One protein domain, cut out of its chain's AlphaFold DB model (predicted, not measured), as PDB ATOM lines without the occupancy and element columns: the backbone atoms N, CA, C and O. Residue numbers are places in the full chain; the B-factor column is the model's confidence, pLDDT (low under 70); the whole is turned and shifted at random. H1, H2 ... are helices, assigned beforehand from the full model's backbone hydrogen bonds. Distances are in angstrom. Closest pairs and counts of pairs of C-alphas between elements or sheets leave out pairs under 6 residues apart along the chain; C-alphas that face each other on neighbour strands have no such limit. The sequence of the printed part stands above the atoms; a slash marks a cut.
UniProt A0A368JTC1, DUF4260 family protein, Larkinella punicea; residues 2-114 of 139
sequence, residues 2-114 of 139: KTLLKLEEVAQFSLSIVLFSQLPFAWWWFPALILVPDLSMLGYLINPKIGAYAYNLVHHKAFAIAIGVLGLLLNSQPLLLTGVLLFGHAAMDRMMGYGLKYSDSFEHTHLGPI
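This is residues 2 to 114 of the 139 residues of the protein "DUF4260 family protein" of Larkinella punicea (UniProt A0A368JTC1). Three long helices run side by side, H6 in the middle between H1 and H5, and the hairpin H3-H4 slants away from H6. Short H2 lies near H1 and H6, and unnamed residues 96 to 114 loop beyond the end of H6. The printed part, 113 residues with six named helices and no named strand, is all helix, compact with a radius of gyration of the C-alphas of 14.3 A, and spans 41 by 33 by 24 A.

H1, residues 2 to 21, begins at C-alpha 2 (152.509, 195.031, 174.159) and is 29.0 A long. H2 is residues 29 to 33, H3 36 to 45, H4 48 to 58 and H5 61 to 73. H6, residues 77 to 95, is 26.5 A long and ends at C-alpha 95 (152.560, 185.741, 170.476).

H1 touches H6, opposite ways at a shallow tilt of 21 degrees; their closest C-alphas, Phe 13 and Gly 88, are 4.8 A apart. H5 and H6 form a helical hairpin, closest at C-alphas Gly 68 and Gly 83, 4.1 A. H3 and H4 form another, closest at C-alphas Gly 43 and Gly 51, 3.9 A. H3 is close to but not clearly touching H6, at a steep tilt of 67 degrees, with closest C-alphas Pro 37 and Leu 86 6.8 A apart. Every O i to N i+4 pair is within hydrogen-bond range in H1, H2, H4, H5 and H6; in H3 0 of 6 are, but 7 of 7 O i to N i+3 pairs.

The C-alphas farthest apart, Pro 24 and Asp 104, are 41.4 A apart. The printed part has no cut, no link between helices is long, and no printed residue is under 70 in pLDDT.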
ATOM      1  N   LYS A   2     151.890 196.246 174.738       85.19
ATOM      2  CA  LYS A   2     152.509 195.031 174.159       85.19
ATOM      3  C   LYS A   2     152.274 193.740 174.967       85.19
ATOM      4  O   LYS A   2     151.857 192.742 174.398       85.19
ATOM      5  N   THR A   3     152.476 193.771 176.288       91.06
ATOM      6  CA  THR A   3     152.238 192.603 177.161       91.06
ATOM      7  C   THR A   3     150.773 192.177 177.189       91.06
ATOM      8  O   THR A   3     150.494 190.987 177.172       91.06
ATOM      9  N   LEU A   4     149.844 193.139 177.202       94.94
ATOM     10  CA  LEU A   4     148.409 192.862 177.234       94.94
ATOM     11  C   LEU A   4     147.962 192.153 175.947       94.94
ATOM     12  O   LEU A   4     147.370 191.088 176.024       94.94
ATOM     13  N   LEU A   5     148.366 192.672 174.782       93.44
ATOM     14  CA  LEU A   5     148.109 192.020 173.493       93.44
ATOM     15  C   LEU A   5     148.737 190.622 173.434       93.44
ATOM     16  O   LEU A   5     148.095 189.673 173.010       93.44
ATOM     17  N   LYS A   6     149.969 190.452 173.932       93.88
ATOM     18  CA  LYS A   6     150.602 189.127 173.988       93.88
ATOM     19  C   LYS A   6     149.830 188.145 174.878       93.88
ATOM     20  O   LYS A   6     149.760 186.968 174.541       93.88
ATOM     21  N   LEU A   7     149.246 188.603 175.986       96.69
ATOM     22  CA  LEU A   7     148.386 187.768 176.831       96.69
ATOM     23  C   LEU A   7     147.087 187.374 176.117       96.69
ATOM     24  O   LEU A   7     146.655 186.233 176.262       96.69
ATOM     25  N   GLU A   8     146.499 188.263 175.313       97.50
ATOM     26  CA  GLU A   8     145.356 187.914 174.456       97.50
ATOM     27  C   GLU A   8     145.728 186.814 173.454       97.50
ATOM     28  O   GLU A   8     144.977 185.855 173.286       97.50
ATOM     29  N   GLU A   9     146.911 186.898 172.840       97.38
ATOM     30  CA  GLU A   9     147.417 185.861 171.932       97.38
ATOM     31  C   GLU A   9     147.659 184.522 172.650       97.38
ATOM     32  O   GLU A   9     147.259 183.472 172.150       97.38
ATOM     33  N   VAL A  10     148.236 184.540 173.859       98.12
ATOM     34  CA  VAL A  10     148.404 183.334 174.698       98.12
ATOM     35  C   VAL A  10     147.051 182.707 175.034       98.12
ATOM     36  O   VAL A  10     146.902 181.485 174.957       98.12
ATOM     37  N   ALA A  11     146.055 183.521 175.393       98.38
ATOM     38  CA  ALA A  11     144.712 183.043 175.701       98.38
ATOM     39  C   ALA A  11     144.052 182.400 174.472       98.38
ATOM     40  O   ALA A  11     143.464 181.325 174.580       98.38
ATOM     41  N   GLN A  12     144.202 183.005 173.291       98.50
ATOM     42  CA  GLN A  12     143.675 182.468 172.035       98.50
ATOM     43  C   GLN A  12     144.384 181.174 171.610       98.50
ATOM     44  O   GLN A  12     143.723 180.213 171.216       98.50
ATOM     45  N   PHE A  13     145.708 181.098 171.756       98.56
ATOM     46  CA  PHE A  13     146.450 179.861 171.514       98.56
ATOM     47  C   PHE A  13     146.018 178.751 172.483       98.56
ATOM     48  O   PHE A  13     145.724 177.635 172.055       98.56
ATOM     49  N   SER A  14     145.870 179.067 173.771       98.62
ATOM     50  CA  SER A  14     145.376 178.119 174.779       98.62
ATOM     51  C   SER A  14     143.961 177.634 174.456       98.62
ATOM     52  O   SER A  14     143.682 176.440 174.545       98.62
ATOM     53  N   LEU A  15     143.081 178.535 174.004       98.69
ATOM     54  CA  LEU A  15     141.744 178.182 173.531       98.69
ATOM     55  C   LEU A  15     141.805 177.196 172.357       98.69
ATOM     56  O   LEU A  15     141.039 176.240 172.340       98.69
ATOM     57  N   SER A  16     142.730 177.371 171.408       98.56
ATOM     58  CA  SER A  16     142.885 176.428 170.291       98.56
ATOM     59  C   SER A  16     143.252 175.011 170.754       98.56
ATOM     60  O   SER A  16     142.712 174.043 170.224       98.56
ATOM     61  N   ILE A  17     144.086 174.877 171.793       98.56
ATOM     62  CA  ILE A  17     144.446 173.582 172.392       98.56
ATOM     63  C   ILE A  17     143.221 172.945 173.054       98.56
ATOM     64  O   ILE A  17     142.958 171.757 172.864       98.56
ATOM     65  N   VAL A  18     142.439 173.738 173.795       98.62
ATOM     66  CA  VAL A  18     141.187 173.269 174.405       98.62
ATOM     67  C   VAL A  18     140.212 172.804 173.324       98.62
ATOM     68  O   VAL A  18     139.691 171.700 173.428       98.62
ATOM     69  N   LEU A  19     140.007 173.579 172.256       98.38
ATOM     70  CA  LEU A  19     139.134 173.187 171.144       98.38
ATOM     71  C   LEU A  19     139.623 171.908 170.454       98.38
ATOM     72  O   LEU A  19     138.823 171.013 170.195       98.38
ATOM     73  N   PHE A  20     140.929 171.785 170.207       98.56
ATOM     74  CA  PHE A  20     141.516 170.579 169.627       98.56
ATOM     75  C   PHE A  20     141.292 169.345 170.509       98.56
ATOM     76  O   PHE A  20     140.969 168.285 169.983       98.56
ATOM     77  N   SER A  21     141.380 169.480 171.838       98.06
ATOM     78  CA  SER A  21     141.149 168.370 172.776       98.06
ATOM     79  C   SER A  21     139.735 167.777 172.715       98.06
ATOM     80  O   SER A  21     139.520 166.669 173.201       98.06
ATOM     81  N   GLN A  22     138.779 168.503 172.126       97.56
ATOM     82  CA  GLN A  22     137.403 168.044 171.916       97.56
ATOM     83  C   GLN A  22     137.215 167.313 170.576       97.56
ATOM     84  O   GLN A  22     136.146 166.762 170.320       97.56
ATOM     85  N   LEU A  23     138.223 167.320 169.700       97.81
ATOM     86  CA  LEU A  23     138.179 166.623 168.420       97.81
ATOM     87  C   LEU A  23     138.681 165.179 168.582       97.81
ATOM     88  O   LEU A  23     139.583 164.923 169.378       97.81
ATOM     89  N   PRO A  24     138.176 164.217 167.792       97.69
ATOM     90  CA  PRO A  24     138.529 162.800 167.926       97.69
ATOM     91  C   PRO A  24     139.866 162.446 167.249       97.69
ATOM     92  O   PRO A  24     140.044 161.338 166.743       97.69
ATOM     93  N   PHE A  25     140.813 163.385 167.208       97.94
ATOM     94  CA  PHE A  25     142.146 163.166 166.656       97.94
ATOM     95  C   PHE A  25     143.137 162.835 167.771       97.94
ATOM     96  O   PHE A  25     143.048 163.337 168.888       97.94
ATOM     97  N   ALA A  26     144.127 162.001 167.456       98.06
ATOM     98  CA  ALA A  26     145.225 161.735 168.377       98.06
ATOM     99  C   ALA A  26     146.006 163.022 168.697       98.06
ATOM    100  O   ALA A  26     146.269 163.834 167.812       98.06
ATOM    101  N   TRP A  27     146.442 163.176 169.948       96.88
ATOM    102  CA  TRP A  27     147.040 164.425 170.433       96.88
ATOM    103  C   TRP A  27     148.256 164.916 169.641       96.88
ATOM    104  O   TRP A  27     148.469 166.121 169.539       96.88
ATOM    105  N   TRP A  28     149.031 164.002 169.048       97.25
ATOM    106  CA  TRP A  28     150.221 164.336 168.264       97.25
ATOM    107  C   TRP A  28     149.907 165.098 166.968       97.25
ATOM    108  O   TRP A  28     150.789 165.782 166.451       97.25
ATOM    109  N   TRP A  29     148.667 165.044 166.464       98.00
ATOM    110  CA  TRP A  29     148.265 165.794 165.272       98.00
ATOM    111  C   TRP A  29     148.412 167.300 165.458       98.00
ATOM    112  O   TRP A  29     148.802 167.986 164.518       98.00
ATOM    113  N   PHE A  30     148.150 167.817 166.661       97.75
ATOM    114  CA  PHE A  30     148.272 169.246 166.924       97.75
ATOM    115  C   PHE A  30     149.715 169.747 166.762       97.75
ATOM    116  O   PHE A  30     149.944 170.548 165.859       97.75
ATOM    117  N   PRO A  31     150.717 169.264 167.526       97.06
ATOM    118  CA  PRO A  31     152.095 169.715 167.349       97.06
ATOM    119  C   PRO A  31     152.687 169.337 165.984       97.06
ATOM    120  O   PRO A  31     153.553 170.056 165.497       97.06
ATOM    121  N   ALA A  32     152.229 168.254 165.342       97.25
ATOM    122  CA  ALA A  32     152.698 167.882 164.007       97.25
ATOM    123  C   ALA A  32     152.209 168.849 162.916       97.25
ATOM    124  O   ALA A  32     152.954 169.152 161.986       97.25
ATOM    125  N   LEU A  33     150.965 169.326 163.016       97.75
ATOM    126  CA  LEU A  33     150.346 170.152 161.980       97.75
ATOM    127  C   LEU A  33     150.386 171.651 162.267       97.75
ATOM    128  O   LEU A  33     150.175 172.429 161.340       97.75
ATOM    129  N   ILE A  34     150.660 172.078 163.504       97.69
ATOM    130  CA  ILE A  34     150.609 173.500 163.868       97.69
ATOM    131  C   ILE A  34     151.550 174.357 163.014       97.69
ATOM    132  O   ILE A  34     151.210 175.492 162.745       97.69
ATOM    133  N   LEU A  35     152.665 173.801 162.518       97.19
ATOM    134  CA  LEU A  35     153.636 174.503 161.664       97.19
ATOM    135  C   LEU A  35     153.347 174.401 160.154       97.19
ATOM    136  O   LEU A  35     153.980 175.086 159.357       97.19
ATOM    137  N   VAL A  36     152.397 173.565 159.724       97.50
ATOM    138  CA  VAL A  36     152.021 173.429 158.302       97.50
ATOM    139  C   VAL A  36     151.575 174.759 157.665       97.50
ATOM    140  O   VAL A  36     151.957 175.013 156.521       97.50
ATOM    141  N   PRO A  37     150.820 175.637 158.355       97.31
ATOM    142  CA  PRO A  37     150.485 176.972 157.859       97.31
ATOM    143  C   PRO A  37     151.686 177.810 157.374       97.31
ATOM    144  O   PRO A  37     151.536 178.581 156.419       97.31
ATOM    145  N   ASP A  38     152.884 177.634 157.941       96.25
ATOM    146  CA  ASP A  38     154.087 178.385 157.541       96.25
ATOM    147  C   ASP A  38     154.588 178.028 156.141       96.25
ATOM    148  O   ASP A  38     155.293 178.821 155.515       96.25
ATOM    149  N   LEU A  39     154.152 176.901 155.568       97.00
ATOM    150  CA  LEU A  39     154.429 176.581 154.164       97.00
ATOM    151  C   LEU A  39     153.854 177.632 153.203       97.00
ATOM    152  O   LEU A  39     154.344 177.773 152.083       97.00
ATOM    153  N   SER A  40     152.875 178.431 153.642       95.44
ATOM    154  CA  SER A  40     152.384 179.598 152.896       95.44
ATOM    155  C   SER A  40     153.486 180.619 152.570       95.44
ATOM    156  O   SER A  40     153.395 181.323 151.561       95.44
ATOM    157  N   MET A  41     154.578 180.650 153.346       93.94
ATOM    158  CA  MET A  41     155.752 181.477 153.064       93.94
ATOM    159  C   MET A  41     156.489 181.083 151.781       93.94
ATOM    160  O   MET A  41     157.221 181.904 151.231       93.94
ATOM    161  N   LEU A  42     156.275 179.884 151.232       95.75
ATOM    162  CA  LEU A  42     156.855 179.500 149.940       95.75
ATOM    163  C   LEU A  42     156.405 180.425 148.796       95.75
ATOM    164  O   LEU A  42     157.112 180.543 147.800       95.75
ATOM    165  N   GLY A  43     155.299 181.166 148.953       94.44
ATOM    166  CA  GLY A  43     154.894 182.206 148.001       94.44
ATOM    167  C   GLY A  43     155.937 183.319 147.808       94.44
ATOM    168  O   GLY A  43     155.997 183.918 146.733       94.44
ATOM    169  N   TYR A  44     156.810 183.555 148.799       93.38
ATOM    170  CA  TYR A  44     157.919 184.511 148.686       93.38
ATOM    171  C   TYR A  44     158.996 184.072 147.683       93.38
ATOM    172  O   TYR A  44     159.746 184.926 147.216       93.38
ATOM    173  N   LEU A  45     159.044 182.788 147.301       94.88
ATOM    174  CA  LEU A  45     159.923 182.305 146.227       94.88
ATOM    175  C   LEU A  45     159.526 182.866 144.855       94.88
ATOM    176  O   LEU A  45     160.365 182.930 143.962       94.88
ATOM    177  N   ILE A  46     158.263 183.272 144.684       95.88
ATOM    178  CA  ILE A  46     157.779 183.884 143.443       95.88
ATOM    179  C   ILE A  46     158.020 185.394 143.489       95.88
ATOM    180  O   ILE A  46     158.674 185.941 142.606       95.88
ATOM    181  N   ASN A  47     157.466 186.080 144.497       93.50
ATOM    182  CA  ASN A  47     157.748 187.487 144.805       93.50
ATOM    183  C   ASN A  47     157.150 187.898 146.172       93.50
ATOM    184  O   ASN A  47     156.271 187.202 146.693       93.50
ATOM    185  N   PRO A  48     157.548 189.064 146.732       92.75
ATOM    186  CA  PRO A  48     157.046 189.543 148.022       92.75
ATOM    187  C   PRO A  48     155.528 189.720 148.101       92.75
ATOM    188  O   PRO A  48     154.936 189.429 149.137       92.75
ATOM    189  N   LYS A  49     154.868 190.142 147.012       93.12
ATOM    190  CA  LYS A  49     153.413 190.353 147.008       93.12
ATOM    191  C   LYS A  49     152.668 189.032 147.179       93.12
ATOM    192  O   LYS A  49     151.823 188.923 148.062       93.12
ATOM    193  N   ILE A  50     152.990 188.030 146.357       95.31
ATOM    194  CA  ILE A  50     152.357 186.704 146.419       95.31
ATOM    195  C   ILE A  50     152.629 186.051 147.776       95.31
ATOM    196  O   ILE A  50     151.698 185.540 148.396       95.31
ATOM    197  N   GLY A  51     153.868 186.140 148.269       95.62
ATOM    198  CA  GLY A  51     154.229 185.672 149.604       95.62
ATOM    199  C   GLY A  51     153.396 186.318 150.711       95.62
ATOM    200  O   GLY A  51     152.834 185.612 151.546       95.62
ATOM    201  N   ALA A  52     153.254 187.646 150.694       94.75
ATOM    202  CA  ALA A  52     152.469 188.371 151.689       94.75
ATOM    203  C   ALA A  52     150.982 187.997 151.648       94.75
ATOM    204  O   ALA A  52     150.392 187.764 152.701       94.75
ATOM    205  N   TYR A  53     150.372 187.882 150.463       96.62
ATOM    206  CA  TYR A  53     148.967 187.473 150.344       96.62
ATOM    207  C   TYR A  53     148.729 186.041 150.831       96.62
ATOM    208  O   TYR A  53     147.809 185.821 151.618       96.62
ATOM    209  N   ALA A  54     149.561 185.086 150.403       96.81
ATOM    210  CA  ALA A  54     149.447 183.688 150.813       96.81
ATOM    211  C   ALA A  54     149.609 183.539 152.332       96.81
ATOM    212  O   ALA A  54     148.761 182.931 152.988       96.81
ATOM    213  N   TYR A  55     150.648 184.164 152.894       97.19
ATOM    214  CA  TYR A  55     150.884 184.189 154.334       97.19
ATOM    215  C   TYR A  55     149.704 184.808 155.081       97.19
ATOM    216  O   TYR A  55     149.156 184.192 155.992       97.19
ATOM    217  N   ASN A  56     149.281 186.011 154.681       97.25
ATOM    218  CA  ASN A  56     148.244 186.750 155.393       97.25
ATOM    219  C   ASN A  56     146.916 186.010 155.395       97.25
ATOM    220  O   ASN A  56     146.260 186.016 156.429       97.25
ATOM    221  N   LEU A  57     146.530 185.366 154.288       97.31
ATOM    222  CA  LEU A  57     145.292 184.593 154.209       97.31
ATOM    223  C   LEU A  57     145.286 183.449 155.231       97.31
ATOM    224  O   LEU A  57     144.334 183.305 155.996       97.31
ATOM    225  N   VAL A  58     146.374 182.682 155.279       97.44
ATOM    226  CA  VAL A  58     146.534 181.534 156.180       97.44
ATOM    227  C   VAL A  58     146.648 181.975 157.649       97.44
ATOM    228  O   VAL A  58     146.103 181.321 158.533       97.44
ATOM    229  N   HIS A  59     147.265 183.130 157.920       97.69
ATOM    230  CA  HIS A  59     147.431 183.695 159.269       97.69
ATOM    231  C   HIS A  59     146.288 184.639 159.692       97.69
ATOM    232  O   HIS A  59     146.358 185.310 160.739       97.69
ATOM    233  N   HIS A  60     145.219 184.731 158.896       97.88
ATOM    234  CA  HIS A  60     144.062 185.565 159.194       97.88
ATOM    235  C   HIS A  60     143.095 184.835 160.133       97.88
ATOM    236  O   HIS A  60     142.400 183.902 159.735       97.88
ATOM    237  N   LYS A  61     142.950 185.315 161.375       97.69
ATOM    238  CA  LYS A  61     142.082 184.664 162.375       97.69
ATOM    239  C   LYS A  61     140.621 184.567 161.941       97.69
ATOM    240  O   LYS A  61     140.000 183.538 162.162       97.69
ATOM    241  N   ALA A  62     140.074 185.587 161.272       98.06
ATOM    242  CA  ALA A  62     138.697 185.498 160.770       98.06
ATOM    243  C   ALA A  62     138.528 184.419 159.685       98.06
ATOM    244  O   ALA A  62     137.480 183.789 159.624       98.06
ATOM    245  N   PHE A  63     139.561 184.169 158.867       98.31
ATOM    246  CA  PHE A  63     139.532 183.090 157.885       98.31
ATOM    247  C   PHE A  63     139.561 181.733 158.594       98.31
ATOM    248  O   PHE A  63     138.720 180.883 158.319       98.31
ATOM    249  N   ALA A  64     140.437 181.571 159.590       98.38
ATOM    250  CA  ALA A  64     140.473 180.381 160.439       98.38
ATOM    251  C   ALA A  64     139.119 180.097 161.121       98.38
ATOM    252  O   ALA A  64     138.620 178.972 161.073       98.38
ATOM    253  N   ILE A  65     138.491 181.130 161.691       98.62
ATOM    254  CA  ILE A  65     137.159 181.040 162.306       98.62
ATOM    255  C   ILE A  65     136.110 180.646 161.264       98.62
ATOM    256  O   ILE A  65     135.310 179.758 161.536       98.62
ATOM    257  N   ALA A  66     136.122 181.244 160.069       98.62
ATOM    258  CA  ALA A  66     135.187 180.890 159.003       98.62
ATOM    259  C   ALA A  66     135.313 179.411 158.597       98.62
ATOM    260  O   ALA A  66     134.298 178.729 158.479       98.62
ATOM    261  N   ILE A  67     136.537 178.888 158.462       98.69
ATOM    262  CA  ILE A  67     136.785 177.462 158.190       98.69
ATOM    263  C   ILE A  67     136.264 176.578 159.332       98.69
ATOM    264  O   ILE A  67     135.595 175.578 159.073       98.69
ATOM    265  N   GLY A  68     136.502 176.960 160.590       98.56
ATOM    266  CA  GLY A  68     135.972 176.244 161.754       98.56
ATOM    267  C   GLY A  68     134.439 176.238 161.799       98.56
ATOM    268  O   GLY A  68     133.832 175.188 161.989       98.56
ATOM    269  N   VAL A  69     133.800 177.383 161.547       98.62
ATOM    270  CA  VAL A  69     132.333 177.508 161.467       98.62
ATOM    271  C   VAL A  69     131.773 176.654 160.331       98.62
ATOM    272  O   VAL A  69     130.796 175.942 160.540       98.62
ATOM    273  N   LEU A  70     132.406 176.652 159.155       98.62
ATOM    274  CA  LEU A  70     132.029 175.750 158.062       98.62
ATOM    275  C   LEU A  70     132.158 174.279 158.475       98.62
ATOM    276  O   LEU A  70     131.282 173.481 158.158       98.62
ATOM    277  N   GLY A  71     133.201 173.921 159.228       98.44
ATOM    278  CA  GLY A  71     133.353 172.587 159.808       98.44
ATOM    279  C   GLY A  71     132.207 172.198 160.740       98.44
ATOM    280  O   GLY A  71     131.722 171.072 160.651       98.44
ATOM    281  N   LEU A  72     131.724 173.128 161.573       98.12
ATOM    282  CA  LEU A  72     130.547 172.909 162.424       98.12
ATOM    283  C   LEU A  72     129.284 172.710 161.579       98.12
ATOM    284  O   LEU A  72     128.585 171.716 161.749       98.12
ATOM    285  N   LEU A  73     129.011 173.626 160.646       98.56
ATOM    286  CA  LEU A  73     127.806 173.597 159.808       98.56
ATOM    287  C   LEU A  73     127.725 172.335 158.939       98.56
ATOM    288  O   LEU A  73     126.638 171.817 158.698       98.56
ATOM    289  N   LEU A  74     128.873 171.836 158.482       98.44
ATOM    290  CA  LEU A  74     128.975 170.649 157.634       98.44
ATOM    291  C   LEU A  74     129.242 169.357 158.422       98.44
ATOM    292  O   LEU A  74     129.403 168.308 157.805       98.44
ATOM    293  N   ASN A  75     129.310 169.412 159.759       97.56
ATOM    294  CA  ASN A  75     129.692 168.286 160.624       97.56
ATOM    295  C   ASN A  75     131.007 167.601 160.192       97.56
ATOM    296  O   ASN A  75     131.155 166.381 160.269       97.56
ATOM    297  N   SER A  76     131.977 168.383 159.716       98.31
ATOM    298  CA  SER A  76     133.233 167.884 159.158       98.31
ATOM    299  C   SER A  76     134.392 168.081 160.132       98.31
ATOM    300  O   SER A  76     134.903 169.188 160.319       98.31
ATOM    301  N   GLN A  77     134.846 166.978 160.730       97.88
ATOM    302  CA  GLN A  77     135.977 166.973 161.664       97.88
ATOM    303  C   GLN A  77     137.289 167.477 161.034       97.88
ATOM    304  O   GLN A  77     137.984 168.243 161.702       97.88
ATOM    305  N   PRO A  78     137.639 167.147 159.771       98.12
ATOM    306  CA  PRO A  78     138.822 167.722 159.127       98.12
ATOM    307  C   PRO A  78     138.752 169.247 158.958       98.12
ATOM    308  O   PRO A  78     139.754 169.934 159.153       98.12
ATOM    309  N   LEU A  79     137.575 169.796 158.632       98.31
ATOM    310  CA  LEU A  79     137.377 171.248 158.528       98.31
ATOM    311  C   LEU A  79     137.492 171.924 159.901       98.31
ATOM    312  O   LEU A  79     138.156 172.953 160.017       98.31
ATOM    313  N   LEU A  80     136.929 171.314 160.950       98.44
ATOM    314  CA  LEU A  80     137.099 171.782 162.330       98.44
ATOM    315  C   LEU A  80     138.567 171.795 162.748       98.44
ATOM    316  O   LEU A  80     139.055 172.814 163.231       98.44
ATOM    317  N   LEU A  81     139.280 170.691 162.507       98.50
ATOM    318  CA  LEU A  81     140.711 170.585 162.775       98.50
ATOM    319  C   LEU A  81     141.488 171.677 162.036       98.50
ATOM    320  O   LEU A  81     142.310 172.354 162.643       98.50
ATOM    321  N   THR A  82     141.189 171.891 160.752       98.56
ATOM    322  CA  THR A  82     141.835 172.929 159.937       98.56
ATOM    323  C   THR A  82     141.601 174.319 160.529       98.56
ATOM    324  O   THR A  82     142.556 175.069 160.716       98.56
ATOM    325  N   GLY A  83     140.359 174.662 160.883       98.62
ATOM    326  CA  GLY A  83     140.038 175.956 161.492       98.62
ATOM    327  C   GLY A  83     140.738 176.168 162.836       98.62
ATOM    328  O   GLY A  83     141.309 177.232 163.071       98.62
ATOM    329  N   VAL A  84     140.757 175.142 163.694       98.69
ATOM    330  CA  VAL A  84     141.431 175.180 165.002       98.69
ATOM    331  C   VAL A  84     142.946 175.337 164.849       98.69
ATOM    332  O   VAL A  84     143.531 176.170 165.540       98.69
ATOM    333  N   LEU A  85     143.575 174.600 163.930       98.56
ATOM    334  CA  LEU A  85     145.015 174.696 163.666       98.56
ATOM    335  C   LEU A  85     145.400 176.064 163.101       98.56
ATOM    336  O   LEU A  85     146.347 176.670 163.590       98.56
ATOM    337  N   LEU A  86     144.647 176.581 162.125       98.62
ATOM    338  CA  LEU A  86     144.887 177.918 161.574       98.62
ATOM    339  C   LEU A  86     144.735 178.999 162.649       98.62
ATOM    340  O   LEU A  86     145.548 179.915 162.725       98.62
ATOM    341  N   PHE A  87     143.717 178.888 163.506       98.75
ATOM    342  CA  PHE A  87     143.477 179.843 164.586       98.75
ATOM    343  C   PHE A  87     144.593 179.799 165.635       98.75
ATOM    344  O   PHE A  87     145.130 180.844 166.005       98.75
ATOM    345  N   GLY A  88     144.972 178.592 166.067       98.50
ATOM    346  CA  GLY A  88     146.068 178.369 167.003       98.50
ATOM    347  C   GLY A  88     147.397 178.879 166.461       98.50
ATOM    348  O   GLY A  88     148.068 179.659 167.134       98.50
ATOM    349  N   HIS A  89     147.746 178.526 165.223       98.50
ATOM    350  CA  HIS A  89     148.986 178.977 164.590       98.50
ATOM    351  C   HIS A  89     149.029 180.496 164.452       98.50
ATOM    352  O   HIS A  89     149.988 181.132 164.872       98.50
ATOM    353  N   ALA A  90     147.948 181.110 163.967       98.12
ATOM    354  CA  ALA A  90     147.843 182.559 163.836       98.12
ATOM    355  C   ALA A  90     148.004 183.298 165.182       98.12
ATOM    356  O   ALA A  90     148.512 184.425 165.203       98.12
ATOM    357  N   ALA A  91     147.559 182.706 166.295       98.06
ATOM    358  CA  ALA A  91     147.764 183.257 167.634       98.06
ATOM    359  C   ALA A  91     149.199 183.036 168.142       98.06
ATOM    360  O   ALA A  91     149.825 183.952 168.675       98.06
ATOM    361  N   MET A  92     149.756 181.844 167.915       97.75
ATOM    362  CA  MET A  92     151.144 181.512 168.240       97.75
ATOM    363  C   MET A  92     152.133 182.441 167.519       97.75
ATOM    364  O   MET A  92     153.040 182.982 168.152       97.75
ATOM    365  N   ASP A  93     151.910 182.689 166.229       96.38
ATOM    366  CA  ASP A  93     152.693 183.591 165.382       96.38
ATOM    367  C   ASP A  93     152.755 185.006 165.993       96.38
ATOM    368  O   ASP A  93     153.830 185.539 166.287       96.38
ATOM    369  N   ARG A  94     151.588 185.568 166.343       95.31
ATOM    370  CA  ARG A  94     151.464 186.893 166.982       95.31
ATOM    371  C   ARG A  94     152.034 186.949 168.393       95.31
ATOM    372  O   ARG A  94     152.650 187.948 168.766       95.31
ATOM    373  N   MET A  95     151.912 185.873 169.168       94.38
ATOM    374  CA  MET A  95     152.560 185.741 170.476       94.38
ATOM    375  C   MET A  95     154.096 185.800 170.365       94.38
ATOM    376  O   MET A  95     154.760 186.358 171.250       94.38
ATOM    377  N   MET A  96     154.666 185.237 169.295       92.62
ATOM    378  CA  MET A  96     156.106 185.251 169.009       92.62
ATOM    379  C   MET A  96     156.590 186.572 168.389       92.62
ATOM    380  O   MET A  96     157.794 186.774 168.256       92.62
ATOM    381  N   GLY A  97     155.680 187.503 168.093       89.25
ATOM    382  CA  GLY A  97     155.998 188.811 167.517       89.25
ATOM    383  C   GLY A  97     156.016 188.827 165.991       89.25
ATOM    384  O   GLY A  97     156.358 189.851 165.400       89.25
ATOM    385  N   TYR A  98     155.622 187.728 165.353       85.00
ATOM    386  CA  TYR A  98     155.335 187.702 163.931       85.00
ATOM    387  C   TYR A  98     153.933 188.265 163.686       85.00
ATOM    388  O   TYR A  98     153.038 188.194 164.522       85.00
ATOM    389  N   GLY A  99     153.742 188.926 162.554       88.69
ATOM    390  CA  GLY A  99     152.485 189.585 162.244       88.69
ATOM    391  C   GLY A  99     152.175 189.502 160.764       88.69
ATOM    392  O   GLY A  99     153.020 189.116 159.957       88.69
ATOM    393  N   LEU A 100     150.964 189.936 160.406       91.00
ATOM    394  CA  LEU A 100     150.576 190.144 159.016       91.00
ATOM    395  C   LEU A 100     151.621 190.986 158.285       91.00
ATOM    396  O   LEU A 100     152.107 191.987 158.825       91.00
ATOM    397  N   LYS A 101     151.932 190.537 157.075       92.00
ATOM    398  CA  LYS A 101     153.024 190.985 156.224       92.00
ATOM    399  C   LYS A 101     152.561 192.076 155.277       92.00
ATOM    400  O   LYS A 101     151.479 191.977 154.692       92.00
ATOM    401  N   TYR A 102     153.397 193.089 155.102       90.00
ATOM    402  CA  TYR A 102     153.235 194.040 154.010       90.00
ATOM    403  C   TYR A 102     153.770 193.446 152.700       90.00
ATOM    404  O   TYR A 102     154.526 192.478 152.690       90.00
ATOM    405  N   SER A 103     153.311 193.985 151.571       87.44
ATOM    406  CA  SER A 103     153.584 193.431 150.238       87.44
ATOM    407  C   SER A 103     154.928 193.870 149.641       87.44
ATOM    408  O   SER A 103     155.252 193.502 148.509       87.44
ATOM    409  N   ASP A 104     155.698 194.654 150.390       82.44
ATOM    410  CA  ASP A 104     157.001 195.210 150.039       82.44
ATOM    411  C   ASP A 104     158.173 194.338 150.525       82.44
ATOM    412  O   ASP A 104     159.166 194.205 149.813       82.44
ATOM    413  N   SER A 105     158.062 193.714 151.701       83.69
ATOM    414  CA  SER A 105     159.107 192.874 152.292       83.69
ATOM    415  C   SER A 105     158.554 191.886 153.321       83.69
ATOM    416  O   SER A 105     157.629 192.191 154.070       83.69
ATOM    417  N   PHE A 106     159.196 190.720 153.439       83.44
ATOM    418  CA  PHE A 106     158.899 189.744 154.495       83.44
ATOM    419  C   PHE A 106     159.169 190.285 155.911       83.44
ATOM    420  O   PHE A 106     158.514 189.877 156.878       83.44
ATOM    421  N   GLU A 107     160.150 191.181 156.048       85.25
ATOM    422  CA  GLU A 107     160.555 191.728 157.346       85.25
ATOM    423  C   GLU A 107     159.592 192.808 157.854       85.25
ATOM    424  O   GLU A 107     159.632 193.140 159.034       85.25
ATOM    425  N   HIS A 108     158.709 193.344 157.008       88.69
ATOM    426  CA  HIS A 108     157.766 194.388 157.392       88.69
ATOM    427  C   HIS A 108     156.435 193.778 157.833       88.69
ATOM    428  O   HIS A 108     155.739 193.114 157.059       88.69
ATOM    429  N   THR A 109     156.054 194.025 159.088       88.00
ATOM    430  CA  THR A 109     154.797 193.524 159.655       88.00
ATOM    431  C   THR A 109     154.022 194.628 160.367       88.00
ATOM    432  O   THR A 109     154.598 195.626 160.800       88.00
ATOM    433  N   HIS A 110     152.718 194.427 160.560       87.69
ATOM    434  CA  HIS A 110     151.879 195.362 161.326       87.69
ATOM    435  C   HIS A 110     152.272 195.489 162.814       87.69
ATOM    436  O   HIS A 110     151.888 196.460 163.462       87.69
ATOM    437  N   LEU A 111     153.029 194.531 163.365       83.56
ATOM    438  CA  LEU A 111     153.573 194.604 164.730       83.56
ATOM    439  C   LEU A 111     154.912 195.360 164.791       83.56
ATOM    440  O   LEU A 111     155.445 195.589 165.879       83.56
ATOM    441  N   GLY A 112     155.437 195.757 163.632       86.81
ATOM    442  CA  GLY A 112     156.754 196.346 163.448       86.81
ATOM    443  C   GLY A 112     157.656 195.483 162.556       86.81
ATOM    444  O   GLY A 112     157.286 194.370 162.162       86.81
ATOM    445  N   PRO A 113     158.841 195.998 162.205       87.56
ATOM    446  CA  PRO A 113     159.829 195.236 161.466       87.56
ATOM    447  C   PRO A 113     160.398 194.097 162.319       87.56
ATOM    448  O   PRO A 113     160.492 194.210 163.540       87.56
ATOM    449  N   ILE A 114     160.805 193.014 161.664       89.00
ATOM    450  CA  ILE A 114     161.460 191.851 162.278       89.00
ATOM    451  C   ILE A 114     162.855 191.631 161.673       89.00
ATOM    452  O   ILE A 114     163.203 192.224 160.654       89.00
TER     453      ILE A 114